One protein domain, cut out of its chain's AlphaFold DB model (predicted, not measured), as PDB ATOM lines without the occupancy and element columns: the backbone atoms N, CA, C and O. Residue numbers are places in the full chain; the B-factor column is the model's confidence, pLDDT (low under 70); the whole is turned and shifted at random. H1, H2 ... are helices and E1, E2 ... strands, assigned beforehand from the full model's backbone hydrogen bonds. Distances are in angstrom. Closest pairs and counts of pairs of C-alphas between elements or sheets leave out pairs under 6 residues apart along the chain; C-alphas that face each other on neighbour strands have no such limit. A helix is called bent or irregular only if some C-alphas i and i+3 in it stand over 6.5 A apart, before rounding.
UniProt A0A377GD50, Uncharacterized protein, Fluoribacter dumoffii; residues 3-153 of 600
ATOM      1  N   LYS A   3     165.616  59.229  38.595       82.12
ATOM      2  CA  LYS A   3     165.964  58.819  39.959       82.12
ATOM      3  C   LYS A   3     166.575  59.997  40.707       82.12
ATOM      4  O   LYS A   3     167.673  60.423  40.364       82.12
ATOM      5  N   ASN A   4     165.946  60.438  41.794       90.12
ATOM      6  CA  ASN A   4     166.581  61.409  42.675       90.12
ATOM      7  C   ASN A   4     167.691  60.730  43.498       90.12
ATOM      8  O   ASN A   4     167.447  60.059  44.507       90.12
ATOM      9  N   THR A   5     168.938  60.902  43.060       91.06
ATOM     10  CA  THR A   5     170.106  60.267  43.692       91.06
ATOM     11  C   THR A   5     170.341  60.754  45.126       91.06
ATOM     12  O   THR A   5     170.851  59.999  45.961       91.06
ATOM     13  N   LEU A   6     169.934  61.988  45.445       91.44
ATOM     14  CA  LEU A   6     170.014  62.548  46.792       91.44
ATOM     15  C   LEU A   6     169.001  61.870  47.721       91.44
ATOM     16  O   LEU A   6     169.375  61.407  48.801       91.44
ATOM     17  N   TYR A   7     167.746  61.726  47.283       93.69
ATOM     18  CA  TYR A   7     166.723  60.982  48.026       93.69
ATOM     19  C   TYR A   7     167.158  59.535  48.283       93.69
ATOM     20  O   TYR A   7     167.070  59.039  49.409       93.69
ATOM     21  N   ASN A   8     167.681  58.864  47.257       92.06
ATOM     22  CA  ASN A   8     168.159  57.490  47.363       92.06
ATOM     23  C   ASN A   8     169.290  57.345  48.386       92.06
ATOM     24  O   ASN A   8     169.261  56.426  49.213       92.06
ATOM     25  N   PHE A   9     170.254  58.270  48.379       92.12
ATOM     26  CA  PHE A   9     171.312  58.315  49.384       92.12
ATOM     27  C   PHE A   9     170.739  58.477  50.799       92.12
ATOM     28  O   PHE A   9     171.086  57.700  51.696       92.12
ATOM     29  N   LEU A  10     169.818  59.427  50.996       91.88
ATOM     30  CA  LEU A  10     169.160  59.656  52.284       91.88
ATOM     31  C   LEU A  10     168.393  58.412  52.757       91.88
ATOM     32  O   LEU A  10     168.530  57.995  53.908       91.88
ATOM     33  N   ASN A  11     167.650  57.751  51.872       90.88
ATOM     34  CA  ASN A  11     166.895  56.549  52.213       90.88
ATOM     35  C   ASN A  11     167.811  55.381  52.615       90.88
ATOM     36  O   ASN A  11     167.583  54.726  53.633       90.88
ATOM     37  N   LEU A  12     168.850  55.109  51.820       85.62
ATOM     38  CA  LEU A  12     169.696  53.921  51.969       85.62
ATOM     39  C   LEU A  12     170.754  54.067  53.054       85.62
ATOM     40  O   LEU A  12     170.979  53.140  53.833       85.62
ATOM     41  N   CYS A  13     171.430  55.211  53.087       80.25
ATOM     42  CA  CYS A  13     172.629  55.385  53.897       80.25
ATOM     43  C   CYS A  13     172.344  56.096  55.214       80.25
ATOM     44  O   CYS A  13     173.068  55.873  56.186       80.25
ATOM     45  N   VAL A  14     171.292  56.911  55.263       81.81
ATOM     46  CA  VAL A  14     171.055  57.828  56.374       81.81
ATOM     47  C   VAL A  14     169.878  57.383  57.231       81.81
ATOM     48  O   VAL A  14     170.071  57.057  58.404       81.81
ATOM     49  N   TYR A  15     168.683  57.324  56.646       82.94
ATOM     50  CA  TYR A  15     167.437  57.031  57.349       82.94
ATOM     51  C   TYR A  15     167.420  55.599  57.893       82.94
ATOM     52  O   TYR A  15     167.261  55.398  59.096       82.94
ATOM     53  N   LYS A  16     167.690  54.598  57.040       79.81
ATOM     54  CA  LYS A  16     167.742  53.180  57.451       79.81
ATOM     55  C   LYS A  16     168.804  52.889  58.516       79.81
ATOM     56  O   LYS A  16     168.609  52.002  59.337       79.81
ATOM     57  N   ASN A  17     169.901  53.650  58.526       71.62
ATOM     58  CA  ASN A  17     171.015  53.433  59.451       71.62
ATOM     59  C   ASN A  17     170.980  54.348  60.687       71.62
ATOM     60  O   ASN A  17     171.863  54.211  61.528       71.62
ATOM     61  N   LYS A  18     170.012  55.276  60.799       66.81
ATOM     62  CA  LYS A  18     169.882  56.273  61.885       66.81
ATOM     63  C   LYS A  18     171.173  57.067  62.175       66.81
ATOM     64  O   LYS A  18     171.505  57.320  63.327       66.81
ATOM     65  N   LYS A  19     171.933  57.435  61.133       60.69
ATOM     66  CA  LYS A  19     173.310  57.974  61.262       60.69
ATOM     67  C   LYS A  19     173.499  59.455  60.898       60.69
ATOM     68  O   LYS A  19     174.636  59.932  60.908       60.69
ATOM     69  N   LEU A  20     172.441  60.209  60.584       63.97
ATOM     70  CA  LEU A  20     172.568  61.671  60.487       63.97
ATOM     71  C   LEU A  20     172.283  62.313  61.840       63.97
ATOM     72  O   LEU A  20     171.131  62.528  62.197       63.97
ATOM     73  N   HIS A  21     173.348  62.687  62.533       60.31
ATOM     74  CA  HIS A  21     173.344  63.942  63.268       60.31
ATOM     75  C   HIS A  21     174.126  64.948  62.422       60.31
ATOM     76  O   HIS A  21     175.278  64.688  62.060       60.31
ATOM     77  N   MET A  22     173.469  66.044  62.045       64.00
ATOM     78  CA  MET A  22     174.048  67.141  61.257       64.00
ATOM     79  C   MET A  22     174.705  68.222  62.134       64.00
ATOM     80  O   MET A  22     175.188  69.217  61.611       64.00
ATOM     81  N   GLY A  23     174.751  68.040  63.461       55.78
ATOM     82  CA  GLY A  23     174.949  69.164  64.382       55.78
ATOM     83  C   GLY A  23     173.744  70.121  64.340       55.78
ATOM     84  O   GLY A  23     172.918  70.044  63.432       55.78
ATOM     85  N   ASN A  24     173.612  71.001  65.332       56.06
ATOM     86  CA  ASN A  24     172.627  72.098  65.337       56.06
ATOM     87  C   ASN A  24     171.137  71.690  65.299       56.06
ATOM     88  O   ASN A  24     170.339  72.381  64.674       56.06
ATOM     89  N   ASP A  25     170.749  70.576  65.931       66.50
ATOM     90  CA  ASP A  25     169.339  70.143  66.032       66.50
ATOM     91  C   ASP A  25     168.608  69.927  64.690       66.50
ATOM     92  O   ASP A  25     167.378  69.916  64.629       66.50
ATOM     93  N   ILE A  26     169.351  69.694  63.604       79.44
ATOM     94  CA  ILE A  26     168.777  69.370  62.292       79.44
ATOM     95  C   ILE A  26     168.607  67.852  62.172       79.44
ATOM     96  O   ILE A  26     169.584  67.093  62.139       79.44
ATOM     97  N   TYR A  27     167.352  67.410  62.058       79.69
ATOM     98  CA  TYR A  27     166.975  65.999  61.935       79.69
ATOM     99  C   TYR A  27     166.351  65.696  60.573       79.69
ATOM    100  O   TYR A  27     165.650  66.517  59.985       79.69
ATOM    101  N   LEU A  28     166.592  64.477  60.089       87.56
ATOM    102  CA  LEU A  28     165.980  63.969  58.867       87.56
ATOM    103  C   LEU A  28     164.610  63.356  59.171       87.56
ATOM    104  O   LEU A  28     164.521  62.330  59.848       87.56
ATOM    105  N   ILE A  29     163.554  63.936  58.607       88.19
ATOM    106  CA  ILE A  29     162.173  63.474  58.764       88.19
ATOM    107  C   ILE A  29     161.709  62.851  57.448       88.19
ATOM    108  O   ILE A  29     161.829  63.464  56.391       88.19
ATOM    109  N   LYS A  30     161.164  61.633  57.499       89.12
ATOM    110  CA  LYS A  30     160.493  61.010  56.349       89.12
ATOM    111  C   LYS A  30     158.997  61.271  56.443       89.12
ATOM    112  O   LYS A  30     158.396  60.991  57.478       89.12
ATOM    113  N   THR A  31     158.403  61.796  55.383       88.81
ATOM    114  CA  THR A  31     156.986  62.177  55.353       88.81
ATOM    115  C   THR A  31     156.419  62.031  53.935       88.81
ATOM    116  O   THR A  31     157.105  61.551  53.028       88.81
ATOM    117  N   GLN A  32     155.144  62.358  53.759       88.88
ATOM    118  CA  GLN A  32     154.410  62.292  52.501       88.88
ATOM    119  C   GLN A  32     153.686  63.615  52.272       88.88
ATOM    120  O   GLN A  32     153.264  64.277  53.222       88.88
ATOM    121  N   ASP A  33     153.591  64.033  51.014       84.69
ATOM    122  CA  ASP A  33     152.802  65.207  50.657       84.69
ATOM    123  C   ASP A  33     151.303  64.864  50.557       84.69
ATOM    124  O   ASP A  33     150.878  63.731  50.779       84.69
ATOM    125  N   LYS A  34     150.480  65.849  50.184       82.56
ATOM    126  CA  LYS A  34     149.027  65.662  50.024       82.56
ATOM    127  C   LYS A  34     148.640  64.683  48.911       82.56
ATOM    128  O   LYS A  34     147.492  64.257  48.856       82.56
ATOM    129  N   LYS A  35     149.565  64.365  48.003       83.62
ATOM    130  CA  LYS A  35     149.397  63.390  46.918       83.62
ATOM    131  C   LYS A  35     149.995  62.027  47.287       83.62
ATOM    132  O   LYS A  35     150.106  61.165  46.420       83.62
ATOM    133  N   ASN A  36     150.359  61.823  48.556       84.25
ATOM    134  CA  ASN A  36     151.059  60.644  49.067       84.25
ATOM    135  C   ASN A  36     152.441  60.410  48.432       84.25
ATOM    136  O   ASN A  36     152.978  59.304  48.514       84.25
ATOM    137  N   CYS A  37     153.050  61.434  47.829       85.31
ATOM    138  CA  CYS A  37     154.407  61.342  47.309       85.31
ATOM    139  C   CYS A  37     155.402  61.417  48.478       85.31
ATOM    140  O   CYS A  37     155.376  62.389  49.244       85.31
ATOM    141  N   PRO A  38     156.274  60.408  48.657       90.94
ATOM    142  CA  PRO A  38     157.219  60.392  49.761       90.94
ATOM    143  C   PRO A  38     158.344  61.404  49.539       90.94
ATOM    144  O   PRO A  38     158.868  61.571  48.433       90.94
ATOM    145  N   TYR A  39     158.741  62.060  50.624       93.06
ATOM    146  CA  TYR A  39     159.876  62.969  50.635       93.06
ATOM    147  C   TYR A  39     160.589  62.966  51.984       93.06
ATOM    148  O   TYR A  39     160.052  62.551  53.020       93.06
ATOM    149  N   PHE A  40     161.831  63.423  51.951       94.12
ATOM    150  CA  PHE A  40     162.607  63.730  53.138       94.12
ATOM    151  C   PHE A  40     162.589  65.226  53.411       94.12
ATOM    152  O   PHE A  40     162.695  66.021  52.479       94.12
ATOM    153  N   ARG A  41     162.503  65.592  54.689       93.06
ATOM    154  CA  ARG A  41     162.487  66.971  55.168       93.06
ATOM    155  C   ARG A  41     163.588  67.200  56.199       93.06
ATOM    156  O   ARG A  41     163.750  66.387  57.109       93.06
ATOM    157  N   PHE A  42     164.300  68.312  56.063       92.94
ATOM    158  CA  PHE A  42     165.197  68.864  57.077       92.94
ATOM    159  C   PHE A  42     164.587  70.150  57.615       92.94
ATOM    160  O   PHE A  42     164.561  71.150  56.898       92.94
ATOM    161  N   ASP A  43     164.099  70.124  58.851       91.75
ATOM    162  CA  ASP A  43     163.657  71.345  59.524       91.75
ATOM    163  C   ASP A  43     164.888  72.151  59.943       91.75
ATOM    164  O   ASP A  43     165.840  71.598  60.499       91.75
ATOM    165  N   LEU A  44     164.892  73.442  59.611       91.69
ATOM    166  CA  LEU A  44     166.041  74.315  59.829       91.69
ATOM    167  C   LEU A  44     165.802  75.239  61.034       91.69
ATOM    168  O   LEU A  44     164.675  75.708  61.226       91.69
ATOM    169  N   PRO A  45     166.840  75.514  61.846       89.56
ATOM    170  CA  PRO A  45     166.713  76.377  63.009       89.56
ATOM    171  C   PRO A  45     166.607  77.855  62.614       89.56
ATOM    172  O   PRO A  45     167.353  78.367  61.770       89.56
ATOM    173  N   LEU A  46     165.715  78.566  63.307       87.81
ATOM    174  CA  LEU A  46     165.572  80.015  63.214       87.81
ATOM    175  C   LEU A  46     166.355  80.683  64.352       87.81
ATOM    176  O   LEU A  46     165.824  80.935  65.428       87.81
ATOM    177  N   GLU A  47     167.641  80.937  64.119       82.81
ATOM    178  CA  GLU A  47     168.539  81.536  65.122       82.81
ATOM    179  C   GLU A  47     168.252  83.024  65.375       82.81
ATOM    180  O   GLU A  47     168.484  83.530  66.470       82.81
ATOM    181  N   GLN A  48     167.764  83.735  64.355       83.19
ATOM    182  CA  GLN A  48     167.474  85.166  64.397       83.19
ATOM    183  C   GLN A  48     166.172  85.459  63.641       83.19
ATOM    184  O   GLN A  48     165.877  84.757  62.668       83.19
ATOM    185  N   PRO A  49     165.407  86.490  64.044       86.69
ATOM    186  CA  PRO A  49     164.270  86.969  63.267       86.69
ATOM    187  C   PRO A  49     164.726  87.422  61.876       86.69
ATOM    188  O   PRO A  49     165.702  88.159  61.749       86.69
ATOM    189  N   ILE A  50     164.014  86.984  60.840       90.25
ATOM    190  CA  ILE A  50     164.259  87.382  59.452       90.25
ATOM    191  C   ILE A  50     162.951  87.950  58.911       90.25
ATOM    192  O   ILE A  50     161.934  87.251  58.925       90.25
ATOM    193  N   SER A  51     162.981  89.190  58.431       91.25
ATOM    194  CA  SER A  51     161.832  89.857  57.823       91.25
ATOM    195  C   SER A  51     162.166  90.399  56.437       91.25
ATOM    196  O   SER A  51     163.323  90.688  56.127       91.25
ATOM    197  N   PHE A  52     161.140  90.495  55.596       90.94
ATOM    198  CA  PHE A  52     161.223  91.057  54.253       90.94
ATOM    199  C   PHE A  52     160.055  91.999  54.005       90.94
ATOM    200  O   PHE A  52     158.931  91.710  54.415       90.94
ATOM    201  N   ASP A  53     160.310  93.070  53.264       89.00
ATOM    202  CA  ASP A  53     159.272  93.992  52.826       89.00
ATOM    203  C   ASP A  53     158.733  93.551  51.459       89.00
ATOM    204  O   ASP A  53     159.473  93.456  50.477       89.00
ATOM    205  N   LEU A  54     157.434  93.263  51.404       87.12
ATOM    206  CA  LEU A  54     156.670  93.030  50.182       87.12
ATOM    207  C   LEU A  54     155.660  94.171  50.036       87.12
ATOM    208  O   LEU A  54     154.583  94.139  50.635       87.12
ATOM    209  N   ASN A  55     155.992  95.172  49.221       84.69
ATOM    210  CA  ASN A  55     155.227  96.418  49.112       84.69
ATOM    211  C   ASN A  55     155.093  97.096  50.493       84.69
ATOM    212  O   ASN A  55     156.093  97.447  51.108       84.69
ATOM    213  N   GLU A  56     153.869  97.251  51.003       83.62
ATOM    214  CA  GLU A  56     153.584  97.805  52.336       83.62
ATOM    215  C   GLU A  56     153.485  96.727  53.437       83.62
ATOM    216  O   GLU A  56     153.153  97.027  54.587       83.62
ATOM    217  N   LEU A  57     153.721  95.455  53.095       88.88
ATOM    218  CA  LEU A  57     153.595  94.323  54.011       88.88
ATOM    219  C   LEU A  57     154.965  93.858  54.502       88.88
ATOM    220  O   LEU A  57     155.845  93.527  53.716       88.88
ATOM    221  N   GLU A  58     155.094  93.740  55.818       92.56
ATOM    222  CA  GLU A  58     156.261  93.144  56.464       92.56
ATOM    223  C   GLU A  58     156.015  91.644  56.684       92.56
ATOM    224  O   GLU A  58     155.117  91.250  57.437       92.56
ATOM    225  N   LEU A  59     156.806  90.808  56.013       93.44
ATOM    226  CA  LEU A  59     156.733  89.351  56.054       93.44
ATOM    227  C   LEU A  59     157.783  88.793  57.014       93.44
ATOM    228  O   LEU A  59     158.977  88.854  56.728       93.44
ATOM    229  N   ASN A  60     157.351  88.192  58.121       94.94
ATOM    230  CA  ASN A  60     158.249  87.614  59.123       94.94
ATOM    231  C   ASN A  60     158.387  86.105  58.935       94.94
ATOM    232  O   ASN A  60     157.385  85.390  58.929       94.94
ATOM    233  N   LEU A  61     159.617  85.608  58.807       95.50
ATOM    234  CA  LEU A  61     159.896  84.181  58.667       95.50
ATOM    235  C   LEU A  61     159.520  83.441  59.957       95.50
ATOM    236  O   LEU A  61     160.068  83.725  61.020       95.50
ATOM    237  N   SER A  62     158.608  82.473  59.861       94.50
ATOM    238  CA  SER A  62     158.123  81.695  61.008       94.50
ATOM    239  C   SER A  62     158.723  80.293  61.077       94.50
ATOM    240  O   SER A  62     159.068  79.813  62.154       94.50
ATOM    241  N   LYS A  63     158.851  79.619  59.931       94.50
ATOM    242  CA  LYS A  63     159.421  78.270  59.818       94.50
ATOM    243  C   LYS A  63     159.997  78.062  58.427       94.50
ATOM    244  O   LYS A  63     159.515  78.634  57.450       94.50
ATOM    245  N   HIS A  64     160.995  77.200  58.322       96.06
ATOM    246  CA  HIS A  64     161.592  76.848  57.042       96.06
ATOM    247  C   HIS A  64     162.246  75.473  57.074       96.06
ATOM    248  O   HIS A  64     162.614  74.966  58.134       96.06
ATOM    249  N   HIS A  65     162.344  74.857  55.903       95.12
ATOM    250  CA  HIS A  65     162.876  73.514  55.755       95.12
ATOM    251  C   HIS A  65     163.424  73.268  54.347       95.12
ATOM    252  O   HIS A  65     163.118  73.995  53.398       95.12
ATOM    253  N   ILE A  66     164.200  72.197  54.209       96.00
ATOM    254  CA  ILE A  66     164.655  71.653  52.925       96.00
ATOM    255  C   ILE A  66     163.889  70.367  52.661       96.00
ATOM    256  O   ILE A  66     163.788  69.525  53.551       96.00
ATOM    257  N   SER A  67     163.391  70.196  51.443       95.00
ATOM    258  CA  SER A  67     162.639  69.013  51.035       95.00
ATOM    259  C   SER A  67     163.283  68.334  49.829       95.00
ATOM    260  O   SER A  67     163.644  68.989  48.850       95.00
ATOM    261  N   VAL A  68     163.404  67.008  49.899       94.69
ATOM    262  CA  VAL A  68     163.995  66.138  48.871       94.69
ATOM    263  C   VAL A  68     162.972  65.060  48.506       94.69
ATOM    264  O   VAL A  68     162.709  64.164  49.311       94.69
ATOM    265  N   TYR A  69     162.366  65.155  47.321       91.56
ATOM    266  CA  TYR A  69     161.345  64.212  46.843       91.56
ATOM    267  C   TYR A  69     161.958  62.963  46.208       91.56
ATOM    268  O   TYR A  69     163.059  63.009  45.672       91.56
ATOM    269  N   GLU A  70     161.230  61.847  46.229       89.81
ATOM    270  CA  GLU A  70     161.672  60.599  45.588       89.81
ATOM    271  C   GLU A  70     161.817  60.714  44.065       89.81
ATOM    272  O   GLU A  70     162.781  60.206  43.487       89.81
ATOM    273  N   GLY A  71     160.866  61.388  43.420       84.62
ATOM    274  CA  GLY A  71     160.877  61.619  41.980       84.62
ATOM    275  C   GLY A  71     161.497  62.965  41.623       84.62
ATOM    276  O   GLY A  71     161.200  63.974  42.262       84.62
ATOM    277  N   GLU A  72     162.295  62.978  40.559       84.31
ATOM    278  CA  GLU A  72     162.735  64.195  39.875       84.31
ATOM    279  C   GLU A  72     162.274  64.181  38.407       84.31
ATOM    280  O   GLU A  72     162.065  63.119  37.804       84.31
ATOM    281  N   ASN A  73     162.088  65.367  37.831       82.62
ATOM    282  CA  ASN A  73     161.831  65.542  36.405       82.62
ATOM    283  C   ASN A  73     162.513  66.821  35.906       82.62
ATOM    284  O   ASN A  73     162.118  67.917  36.288       82.62
ATOM    285  N   SER A  74     163.496  66.682  35.016       75.50
ATOM    286  CA  SER A  74     164.212  67.811  34.412       75.50
ATOM    287  C   SER A  74     163.316  68.723  33.571       75.50
ATOM    288  O   SER A  74     163.602  69.910  33.456       75.50
ATOM    289  N   GLU A  75     162.221  68.202  33.013       81.38
ATOM    290  CA  GLU A  75     161.261  68.986  32.223       81.38
ATOM    291  C   GLU A  75     160.312  69.814  33.097       81.38
ATOM    292  O   GLU A  75     159.694  70.763  32.620       81.38
ATOM    293  N   ASN A  76     160.180  69.466  34.381       83.69
ATOM    294  CA  ASN A  76     159.366  70.208  35.331       83.69
ATOM    295  C   ASN A  76     160.267  70.850  36.396       83.69
ATOM    296  O   ASN A  76     160.642  70.178  37.358       83.69
ATOM    297  N   PRO A  77     160.537  72.165  36.311       81.56
ATOM    298  CA  PRO A  77     161.402  72.866  37.258       81.56
ATOM    299  C   PRO A  77     160.982  72.754  38.729       81.56
ATOM    300  O   PRO A  77     161.821  72.916  39.615       81.56
ATOM    301  N   SER A  78     159.703  72.466  39.001       83.00
ATOM    302  CA  SER A  78     159.170  72.273  40.358       83.00
ATOM    303  C   SER A  78     159.430  70.866  40.923       83.00
ATOM    304  O   SER A  78     159.231  70.638  42.114       83.00
ATOM    305  N   LEU A  79     159.870  69.921  40.087       83.75
ATOM    306  CA  LEU A  79     160.303  68.567  40.460       83.75
ATOM    307  C   LEU A  79     161.831  68.455  40.374       83.75
ATOM    308  O   LEU A  79     162.381  67.529  39.774       83.75
ATOM    309  N   SER A  80     162.511  69.439  40.956       87.56
ATOM    310  CA  SER A  80     163.965  69.491  41.044       87.56
ATOM    311  C   SER A  80     164.510  68.504  42.090       87.56
ATOM    312  O   SER A  80     163.750  67.877  42.833       87.56
ATOM    313  N   GLN A  81     165.837  68.363  42.178       89.81
ATOM    314  CA  GLN A  81     166.468  67.419  43.108       89.81
ATOM    315  C   GLN A  81     166.114  67.733  44.573       89.81
ATOM    316  O   GLN A  81     165.857  66.831  45.371       89.81
ATOM    317  N   PHE A  82     166.085  69.010  44.944       93.75
ATOM    318  CA  PHE A  82     165.601  69.453  46.246       93.75
ATOM    319  C   PHE A  82     165.068  70.882  46.156       93.75
ATOM    320  O   PHE A  82     165.319  71.596  45.184       93.75
ATOM    321  N   HIS A  83     164.329  71.319  47.169       94.81
ATOM    322  CA  HIS A  83     163.878  72.703  47.255       94.81
ATOM    323  C   HIS A  83     163.849  73.193  48.701       94.81
ATOM    324  O   HIS A  83     163.686  72.420  49.649       94.81
ATOM    325  N   TYR A  84     164.017  74.497  48.853       96.81
ATOM    326  CA  TYR A  84     163.850  75.218  50.101       96.81
ATOM    327  C   TYR A  84     162.420  75.738  50.197       96.81
ATOM    328  O   TYR A  84     161.897  76.308  49.236       96.81
ATOM    329  N   SER A  85     161.804  75.551  51.359       96.06
ATOM    330  CA  SER A  85     160.484  76.084  51.676       96.06
ATOM    331  C   SER A  85     160.566  76.971  52.906       96.06
ATOM    332  O   SER A  85     161.067  76.544  53.945       96.06
ATOM    333  N   ALA A  86     160.031  78.183  52.807       96.94
ATOM    334  CA  ALA A  86     159.941  79.132  53.910       96.94
ATOM    335  C   ALA A  86     158.505  79.615  54.074       96.94
ATOM    336  O   ALA A  86     157.819  79.881  53.092       96.94
ATOM    337  N   TYR A  87     158.058  79.727  55.317       96.19
ATOM    338  CA  TYR A  87     156.736  80.226  55.657       96.19
ATOM    339  C   TYR A  87     156.881  81.573  56.338       96.19
ATOM    340  O   TYR A  87     157.654  81.707  57.288       96.19
ATOM    341  N   PHE A  88     156.114  82.545  55.870       95.88
ATOM    342  CA  PHE A  88     156.090  83.888  56.417       95.88
ATOM    343  C   PHE A  88     154.722  84.207  56.996       95.88
ATOM    344  O   PHE A  88     153.709  83.669  56.549       95.88
ATOM    345  N   VAL A  89     154.708  85.090  57.987       95.00
ATOM    346  CA  VAL A  89     153.494  85.593  58.626       95.00
ATOM    347  C   VAL A  89     153.536  87.115  58.618       95.00
ATOM    348  O   VAL A  89     154.549  87.712  58.992       95.00
ATOM    349  N   ASP A  90     152.448  87.741  58.178       93.50
ATOM    350  CA  ASP A  90     152.299  89.196  58.229       93.50
ATOM    351  C   ASP A  90     151.722  89.675  59.578       93.50
ATOM    352  O   ASP A  90     151.370  88.894  60.468       93.50
ATOM    353  N   LYS A  91     151.561  90.993  59.731       91.25
ATOM    354  CA  LYS A  91     150.949  91.600  60.930       91.25
ATOM    355  C   LYS A  91     149.488  91.183  61.155       91.25
ATOM    356  O   LYS A  91     149.005  91.259  62.282       91.25
ATOM    357  N   LYS A  92     148.787  90.730  60.111       91.12
ATOM    358  CA  LYS A  92     147.401  90.239  60.162       91.12
ATOM    359  C   LYS A  92     147.321  88.726  60.409       91.12
ATOM    360  O   LYS A  92     146.219  88.183  60.409       91.12
ATOM    361  N   LYS A  93     148.451  88.061  60.680       90.00
ATOM    362  CA  LYS A  93     148.579  86.601  60.846       90.00
ATOM    363  C   LYS A  93     148.237  85.797  59.589       90.00
ATOM    364  O   LYS A  93     147.905  84.618  59.678       90.00
ATOM    365  N   GLN A  94     148.327  86.423  58.426       92.06
ATOM    366  CA  GLN A  94     148.172  85.766  57.145       92.06
ATOM    367  C   GLN A  94     149.449  84.984  56.809       92.06
ATOM    368  O   GLN A  94     150.553  85.513  56.947       92.06
ATOM    369  N   GLU A  95     149.304  83.729  56.374       94.19
ATOM    370  CA  GLU A  95     150.441  82.866  56.039       94.19
ATOM    371  C   GLU A  95     150.804  82.931  54.551       94.19
ATOM    372  O   GLU A  95     149.952  82.843  53.663       94.19
ATOM    373  N   TYR A  96     152.104  83.004  54.286       95.12
ATOM    374  CA  TYR A  96     152.695  82.976  52.956       95.12
ATOM    375  C   TYR A  96     153.708  81.842  52.886       95.12
ATOM    376  O   TYR A  96     154.379  81.544  53.872       95.12
ATOM    377  N   ILE A  97     153.854  81.226  51.719       95.31
ATOM    378  CA  ILE A  97     154.837  80.176  51.472       95.31
ATOM    379  C   ILE A  97     155.700  80.531  50.271       95.31
ATOM    380  O   ILE A  97     155.203  80.849  49.194       95.31
ATOM    381  N   LEU A  98     157.004  80.466  50.479       96.44
ATOM    382  CA  LEU A  98     158.029  80.614  49.467       96.44
ATOM    383  C   LEU A  98     158.594  79.240  49.137       96.44
ATOM    384  O   LEU A  98     158.982  78.504  50.045       96.44
ATOM    385  N   HIS A  99     158.718  78.947  47.848       95.69
ATOM    386  CA  HIS A  99     159.456  77.800  47.342       95.69
ATOM    387  C   HIS A  99     160.608  78.257  46.440       95.69
ATOM    388  O   HIS A  99     160.412  79.047  45.514       95.69
ATOM    389  N   VAL A 100     161.808  77.735  46.697       95.88
ATOM    390  CA  VAL A 100     163.010  77.960  45.880       95.88
ATOM    391  C   VAL A 100     163.597  76.607  45.500       95.88
ATOM    392  O   VAL A 100     163.969  75.824  46.372       95.88
ATOM    393  N   TYR A 101     163.652  76.318  44.204       94.62
ATOM    394  CA  TYR A 101     163.932  74.984  43.674       94.62
ATOM    395  C   TYR A 101     165.353  74.884  43.133       94.62
ATOM    396  O   TYR A 101     165.808  75.780  42.420       94.62
ATOM    397  N   PHE A 102     166.036  73.786  43.458       92.19
ATOM    398  CA  PHE A 102     167.424  73.545  43.084       92.19
ATOM    399  C   PHE A 102     167.595  72.220  42.339       92.19
ATOM    400  O   PHE A 102     167.072  71.177  42.749       92.19
ATOM    401  N   ASN A 103     168.338  72.268  41.235       88.44
ATOM    402  CA  ASN A 103     168.727  71.097  40.457       88.44
ATOM    403  C   ASN A 103     169.886  70.331  41.129       88.44
ATOM    404  O   ASN A 103     170.343  70.668  42.221       88.44
ATOM    405  N   GLU A 104     170.372  69.286  40.461       82.25
ATOM    406  CA  GLU A 104     171.457  68.442  40.974       82.25
ATOM    407  C   GLU A 104     172.809  69.144  41.121       82.25
ATOM    408  O   GLU A 104     173.624  68.758  41.959       82.25
ATOM    409  N   HIS A 105     173.018  70.219  40.365       81.12
ATOM    410  CA  HIS A 105     174.201  71.066  40.453       81.12
ATOM    411  C   HIS A 105     174.031  72.190  41.486       81.12
ATOM    412  O   HIS A 105     174.855  73.095  41.543       81.12
ATOM    413  N   SER A 106     172.984  72.148  42.325       83.81
ATOM    414  CA  SER A 106     172.649  73.207  43.297       83.81
ATOM    415  C   SER A 106     172.378  74.580  42.649       83.81
ATOM    416  O   SER A 106     172.498  75.632  43.284       83.81
ATOM    417  N   GLN A 107     171.971  74.583  41.379       85.31
ATOM    418  CA  GLN A 107     171.536  75.772  40.649       85.31
ATOM    419  C   GLN A 107     170.019  75.904  40.720       85.31
ATOM    420  O   GLN A 107     169.305  74.913  40.863       85.31
ATOM    421  N   LEU A 108     169.520  77.131  40.592       88.75
ATOM    422  CA  LEU A 108     168.082  77.380  40.564       88.75
ATOM    423  C   LEU A 108     167.465  76.747  39.316       88.75
ATOM    424  O   LEU A 108     167.930  77.009  38.210       88.75
ATOM    425  N   SER A 109     166.408  75.952  39.481       88.25
ATOM    426  CA  SER A 109     165.644  75.421  38.344       88.25
ATOM    427  C   SER A 109     164.599  76.415  37.829       88.25
ATOM    428  O   SER A 109     164.247  76.387  36.655       88.25
ATOM    429  N   GLN A 110     164.106  77.301  38.698       89.06
ATOM    430  CA  GLN A 110     163.172  78.376  38.362       89.06
ATOM    431  C   GLN A 110     163.306  79.550  39.335       89.06
ATOM    432  O   GLN A 110     163.965  79.444  40.374       89.06
ATOM    433  N   LEU A 111     162.660  80.668  38.999       90.38
ATOM    434  CA  LEU A 111     162.545  81.808  39.904       90.38
ATOM    435  C   LEU A 111     161.774  81.420  41.183       90.38
ATOM    436  O   LEU A 111     160.914  80.536  41.135       90.38
ATOM    437  N   PRO A 112     162.065  82.073  42.322       94.12
ATOM    438  CA  PRO A 112     161.325  81.881  43.561       94.12
ATOM    439  C   PRO A 112     159.821  82.049  43.375       94.12
ATOM    440  O   PRO A 112     159.361  83.003  42.748       94.12
ATOM    441  N   VAL A 113     159.055  81.139  43.969       94.19
ATOM    442  CA  VAL A 113     157.594  81.147  43.900       94.19
ATOM    443  C   VAL A 113     157.046  81.486  45.277       94.19
ATOM    444  O   VAL A 113     157.153  80.676  46.197       94.19
ATOM    445  N   LEU A 114     156.458  82.674  45.420       95.44
ATOM    446  CA  LEU A 114     155.757  83.092  46.633       95.44
ATOM    447  C   LEU A 114     154.250  82.891  46.451       95.44
ATOM    448  O   LEU A 114     153.684  83.191  45.400       95.44
ATOM    449  N   SER A 115     153.577  82.358  47.465       94.50
ATOM    450  CA  SER A 115     152.129  82.157  47.452       94.50
ATOM    451  C   SER A 115     151.494  82.542  48.776       94.50
ATOM    452  O   SER A 115     152.020  82.231  49.840       94.50
ATOM    453  N   LEU A 116     150.324  83.161  48.700       93.50
ATOM    454  CA  LEU A 116     149.428  83.388  49.826       93.50
ATOM    455  C   LEU A 116     148.633  82.111  50.123       93.50
ATOM    456  O   LEU A 116     148.041  81.538  49.204       93.50
ATOM    457  N   ILE A 117     148.587  81.686  51.386       91.06
ATOM    458  CA  ILE A 117     147.743  80.573  51.838       91.06
ATOM    459  C   ILE A 117     146.405  81.150  52.311       91.06
ATOM    460  O   ILE A 117     146.344  81.818  53.340       91.06
ATOM    461  N   SER A 118     145.336  80.899  51.558       85.25
ATOM    462  CA  SER A 118     143.957  81.255  51.927       85.25
ATOM    463  C   SER A 118     143.237  80.073  52.595       85.25
ATOM    464  O   SER A 118     143.678  78.927  52.474       85.25
ATOM    465  N   GLY A 119     142.112  80.337  53.277       68.00
ATOM    466  CA  GLY A 119     141.245  79.294  53.853       68.00
ATOM    467  C   GLY A 119     140.932  78.183  52.838       68.00
ATOM    468  O   GLY A 119     140.714  78.471  51.661       68.00
ATOM    469  N   ASP A 120     140.976  76.929  53.295       67.25
ATOM    470  CA  ASP A 120     141.007  75.681  52.504       67.25
ATOM    471  C   ASP A 120     142.329  75.364  51.781       67.25
ATOM    472  O   ASP A 120     142.352  74.594  50.819       67.25
ATOM    473  N   ASP A 121     143.457  75.919  52.245       69.31
ATOM    474  CA  ASP A 121     144.802  75.580  51.743       69.31
ATOM    475  C   ASP A 121     144.976  75.902  50.238       69.31
ATOM    476  O   ASP A 121     145.836  75.355  49.532       69.31
ATOM    477  N   LYS A 122     144.128  76.812  49.736       81.38
ATOM    478  CA  LYS A 122     144.205  77.378  48.391       81.38
ATOM    479  C   LYS A 122     145.380  78.341  48.334       81.38
ATOM    480  O   LYS A 122     145.516  79.224  49.181       81.38
ATOM    481  N   ARG A 123     146.214  78.169  47.310       87.44
ATOM    482  CA  ARG A 123     147.419  78.969  47.090       87.44
ATOM    483  C   ARG A 123     147.179  79.977  45.980       87.44
ATOM    484  O   ARG A 123     146.858  79.582  44.861       87.44
ATOM    485  N   THR A 124     147.379  81.251  46.290       89.69
ATOM    486  CA  THR A 124     147.377  82.324  45.291       89.69
ATOM    487  C   THR A 124     148.812  82.765  45.055       89.69
ATOM    488  O   THR A 124     149.462  83.233  45.988       89.69
ATOM    489  N   TYR A 125     149.315  82.599  43.831       91.19
ATOM    490  CA  TYR A 125     150.661  83.040  43.468       91.19
ATOM    491  C   TYR A 125     150.752  84.563  43.500       91.19
ATOM    492  O   TYR A 125     149.857  85.251  43.009       91.19
ATOM    493  N   LEU A 126     151.833  85.066  44.087       88.75
ATOM    494  CA  LEU A 126     152.120  86.490  44.161       88.75
ATOM    495  C   LEU A 126     153.251  86.822  43.198       88.75
ATOM    496  O   LEU A 126     154.234  86.086  43.105       88.75
ATOM    497  N   GLU A 127     153.108  87.941  42.498       85.75
ATOM    498  CA  GLU A 127     154.207  88.510  41.732       85.75
ATOM    499  C   GLU A 127     155.243  89.080  42.705       85.75
ATOM    500  O   GLU A 127     154.903  89.785  43.657       85.75
ATOM    501  N   VAL A 128     156.506  88.711  42.501       85.75
ATOM    502  CA  VAL A 128     157.623  89.104  43.360       85.75
ATOM    503  C   VAL A 128     158.539  90.006  42.553       85.75
ATOM    504  O   VAL A 128     159.034  89.608  41.498       85.75
ATOM    505  N   GLU A 129     158.789  91.207  43.065       85.06
ATOM    506  CA  GLU A 129     159.737  92.136  42.455       85.06
ATOM    507  C   GLU A 129     161.146  91.532  42.367       85.06
ATOM    508  O   GLU A 129     161.573  90.753  43.224       85.06
ATOM    509  N   GLU A 130     161.915  91.938  41.352       82.75
ATOM    510  CA  GLU A 130     163.222  91.334  41.049       82.75
ATOM    511  C   GLU A 130     164.205  91.431  42.236       82.75
ATOM    512  O   GLU A 130     164.950  90.492  42.504       82.75
ATOM    513  N   HIS A 131     164.169  92.529  43.000       82.56
ATOM    514  CA  HIS A 131     165.002  92.720  44.194       82.56
ATOM    515  C   HIS A 131     164.630  91.777  45.349       82.56
ATOM    516  O   HIS A 131     165.514  91.201  45.986       82.56
ATOM    517  N   LEU A 132     163.335  91.598  45.618       87.69
ATOM    518  CA  LEU A 132     162.867  90.701  46.675       87.69
ATOM    519  C   LEU A 132     163.133  89.235  46.304       87.69
ATOM    520  O   LEU A 132     163.553  88.438  47.144       87.69
ATOM    521  N   SER A 133     162.984  88.900  45.022       90.00
ATOM    522  CA  SER A 133     163.367  87.600  44.471       90.00
ATOM    523  C   SER A 133     164.844  87.279  44.743       90.00
ATOM    524  O   SER A 133     165.163  86.202  45.253       90.00
ATOM    525  N   ASP A 134     165.755  88.235  44.520       87.44
ATOM    526  CA  ASP A 134     167.185  88.052  44.806       87.44
ATOM    527  C   ASP A 134     167.468  87.792  46.296       87.44
ATOM    528  O   ASP A 134     168.325  86.963  46.634       87.44
ATOM    529  N   GLN A 135     166.743  88.462  47.193       89.25
ATOM    530  CA  GLN A 135     166.858  88.245  48.637       89.25
ATOM    531  C   GLN A 135     166.362  86.857  49.054       89.25
ATOM    532  O   GLN A 135     167.037  86.169  49.822       89.25
ATOM    533  N   PHE A 136     165.234  86.400  48.506       93.69
ATOM    534  CA  PHE A 136     164.718  85.049  48.736       93.69
ATOM    535  C   PHE A 136     165.683  83.961  48.265       93.69
ATOM    536  O   PHE A 136     165.879  82.965  48.965       93.69
ATOM    537  N   ILE A 137     166.334  84.165  47.118       92.12
ATOM    538  CA  ILE A 137     167.383  83.266  46.623       92.12
ATOM    539  C   ILE A 137     168.574  83.246  47.585       92.12
ATOM    540  O   ILE A 137     169.076  82.168  47.907       92.12
ATOM    541  N   THR A 138     169.005  84.419  48.059       90.06
ATOM    542  CA  THR A 138     170.131  84.533  49.000       90.06
ATOM    543  C   THR A 138     169.820  83.772  50.289       90.06
ATOM    544  O   THR A 138     170.615  82.936  50.717       90.06
ATOM    545  N   LEU A 139     168.632  83.999  50.864       91.56
ATOM    546  CA  LEU A 139     168.151  83.289  52.050       91.56
ATOM    547  C   LEU A 139     168.169  81.773  51.833       91.56
ATOM    548  O   LEU A 139     168.695  81.038  52.669       91.56
ATOM    549  N   ALA A 140     167.593  81.307  50.723       94.31
ATOM    550  CA  ALA A 140     167.517  79.887  50.417       94.31
ATOM    551  C   ALA A 140     168.915  79.261  50.344       94.31
ATOM    552  O   ALA A 140     169.157  78.263  51.016       94.31
ATOM    553  N   ARG A 141     169.853  79.872  49.607       91.00
ATOM    554  CA  ARG A 141     171.236  79.375  49.492       91.00
ATOM    555  C   ARG A 141     171.932  79.305  50.846       91.00
ATOM    556  O   ARG A 141     172.418  78.248  51.228       91.00
ATOM    557  N   GLU A 142     171.895  80.380  51.632       88.12
ATOM    558  CA  GLU A 142     172.572  80.404  52.934       88.12
ATOM    559  C   GLU A 142     172.058  79.352  53.920       88.12
ATOM    560  O   GLU A 142     172.827  78.856  54.746       88.12
ATOM    561  N   LYS A 143     170.765  79.026  53.851       90.25
ATOM    562  CA  LYS A 143     170.132  78.047  54.740       90.25
ATOM    563  C   LYS A 143     170.265  76.610  54.232       90.25
ATOM    564  O   LYS A 143     170.326  75.687  55.040       90.25
ATOM    565  N   VAL A 144     170.347  76.419  52.920       91.56
ATOM    566  CA  VAL A 144     170.496  75.107  52.279       91.56
ATOM    567  C   VAL A 144     171.941  74.622  52.291       91.56
ATOM    568  O   VAL A 144     172.180  73.452  52.604       91.56
ATOM    569  N   ASP A 145     172.893  75.494  51.952       87.31
ATOM    570  CA  ASP A 145     174.278  75.114  51.662       87.31
ATOM    571  C   ASP A 145     174.929  74.285  52.780       87.31
ATOM    572  O   ASP A 145     175.519  73.252  52.453       87.31
ATOM    573  N   PRO A 146     174.811  74.627  54.083       86.38
ATOM    574  CA  PRO A 146     175.443  73.842  55.146       86.38
ATOM    575  C   PRO A 146     174.938  72.396  55.208       86.38
ATOM    576  O   PRO A 146     175.727  71.469  55.388       86.38
ATOM    577  N   VAL A 147     173.630  72.197  55.025       89.44
ATOM    578  CA  VAL A 147     172.998  70.875  55.104       89.44
ATOM    579  C   VAL A 147     173.288  70.078  53.840       89.44
ATOM    580  O   VAL A 147     173.768  68.947  53.920       89.44
ATOM    581  N   ILE A 148     173.042  70.660  52.664       89.81
ATOM    582  CA  ILE A 148     173.236  69.960  51.390       89.81
ATOM    583  C   ILE A 148     174.711  69.641  51.152       89.81
ATOM    584  O   ILE A 148     175.007  68.520  50.741       89.81
ATOM    585  N   SER A 149     175.642  70.536  51.493       85.19
ATOM    586  CA  SER A 149     177.084  70.250  51.399       85.19
ATOM    587  C   SER A 149     177.494  69.052  52.246       85.19
ATOM    588  O   SER A 149     178.235  68.189  51.781       85.19
ATOM    589  N   GLU A 150     176.998  68.954  53.478       86.25
ATOM    590  CA  GLU A 150     177.315  67.824  54.351       86.25
ATOM    591  C   GLU A 150     176.685  66.518  53.840       86.25
ATOM    592  O   GLU A 150     177.330  65.465  53.873       86.25
ATOM    593  N   VAL A 151     175.456  66.562  53.310       88.75
ATOM    594  CA  VAL A 151     174.826  65.387  52.682       88.75
ATOM    595  C   VAL A 151     175.637  64.935  51.464       88.75
ATOM    596  O   VAL A 151     175.952  63.748  51.352       88.75
ATOM    597  N   GLN A 152     176.015  65.862  50.581       87.56
ATOM    598  CA  GLN A 152     176.780  65.566  49.367       87.56
ATOM    599  C   GLN A 152     178.197  65.075  49.680       87.56
ATOM    600  O   GLN A 152     178.671  64.126  49.048       87.56
ATOM    601  N   ARG A 153     178.854  65.620  50.712       85.31
ATOM    602  CA  ARG A 153     180.130  65.098  51.220       85.31
ATOM    603  C   ARG A 153     180.005  63.633  51.619       85.31
ATOM    604  O   ARG A 153     180.777  62.802  51.145       85.31
TER     605      ARG A 153
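Overview. This is residues 3 to 153 of the 600 residues of an uncharacterized protein of Fluoribacter dumoffii (UniProt A0A377GD50). One strongly twisted sheet of eight antiparallel strands makes the core; the first arm of the long bent helix H2 packs on it at E3, E5 and E6, and the short helix H1 lies across E1, E2 and E4. The second arm of H2 only grazes the sheet and ends close to H1. The printed part has 151 residues with two named helices and eight named strands, in the order H1, E1 to E8, H2; the class is mixed, helices and strands. It is compact, with a radius of gyration of the C-alphas of 15.5 A and spans of 47 by 35 by 30 A.

Along the chain. Start with E4, residues 57 to 69: find C-alpha 57 at (153.595, 94.323, 54.011), from where it runs 31.9 A, bending by 64 degrees at residue 62. Then find E5, residues 82 to 89, 23.7 A, and E6, residues 95 to 102, 23.3 A. The shorter strands are E1, residues 28 to 32, E2, 38 to 43, E3, 51 to 54, E7, 113 to 118, and E8, 122 to 126. H1, residues 5 to 15, begins at C-alpha 5 (170.106, 60.267, 43.692), spans 14.3 A and is only just irregular, with C-alphas 12 and 15 6.6 A apart. H2, residues 130 to 153, was assigned as one helix by its hydrogen bonds but is bent, with C-alphas 143 and 146 6.8 A apart; its arms are H2a, residues 130 to 143, 20.3 A, and H2b, residues 146 to 153, ending at C-alpha 153 (180.130, 65.098, 51.220).

Arrangement. Look first at E4 in this branched sheet: E2 and E3 lie on one side of it, beside residues 65 to 69 and 57 to 60, and E5 on the other side. N 42 and O 66 are 2.8 A apart, N 52 and O 59 2.9 A, and N 65 and O 85 2.9 A. E3 to E8 form a meander, each strand the antiparallel neighbour of the one before; see N 84 and O 100, 2.8 A, N 97 and O 115, 2.8 A, and N 116 and O 124, 2.8 A. E1 and E2 are a hairpin, with N 29 and O 41 2.9 A apart. H2a is on the sheet; its closest C-alphas to E5 are Ala 140 and Tyr 84, 5.9 A. H2a and H2b stand at a steep tilt of 58 degrees. H1 is on the sheet at a height of 9.5 A. H1 and H2b are close but not clearly touching, about perpendicular at 87 degrees, with the C-alphas of Leu 6 and Gln 152 7.8 A apart. Every O i to N i+4 pair is within hydrogen-bond range in H2a and H2b, and 6 of 7 in H1.

Size, cuts and confidence. The C-alphas farthest apart, Asn 17 and Glu 56, are 48.2 A apart. The printed part has no cut. The long links are H1 to E1 and E4 to E5. Mean pLDDT of the printed part is 87.2; residues 18 to 25 and 119 to 121 are under 70.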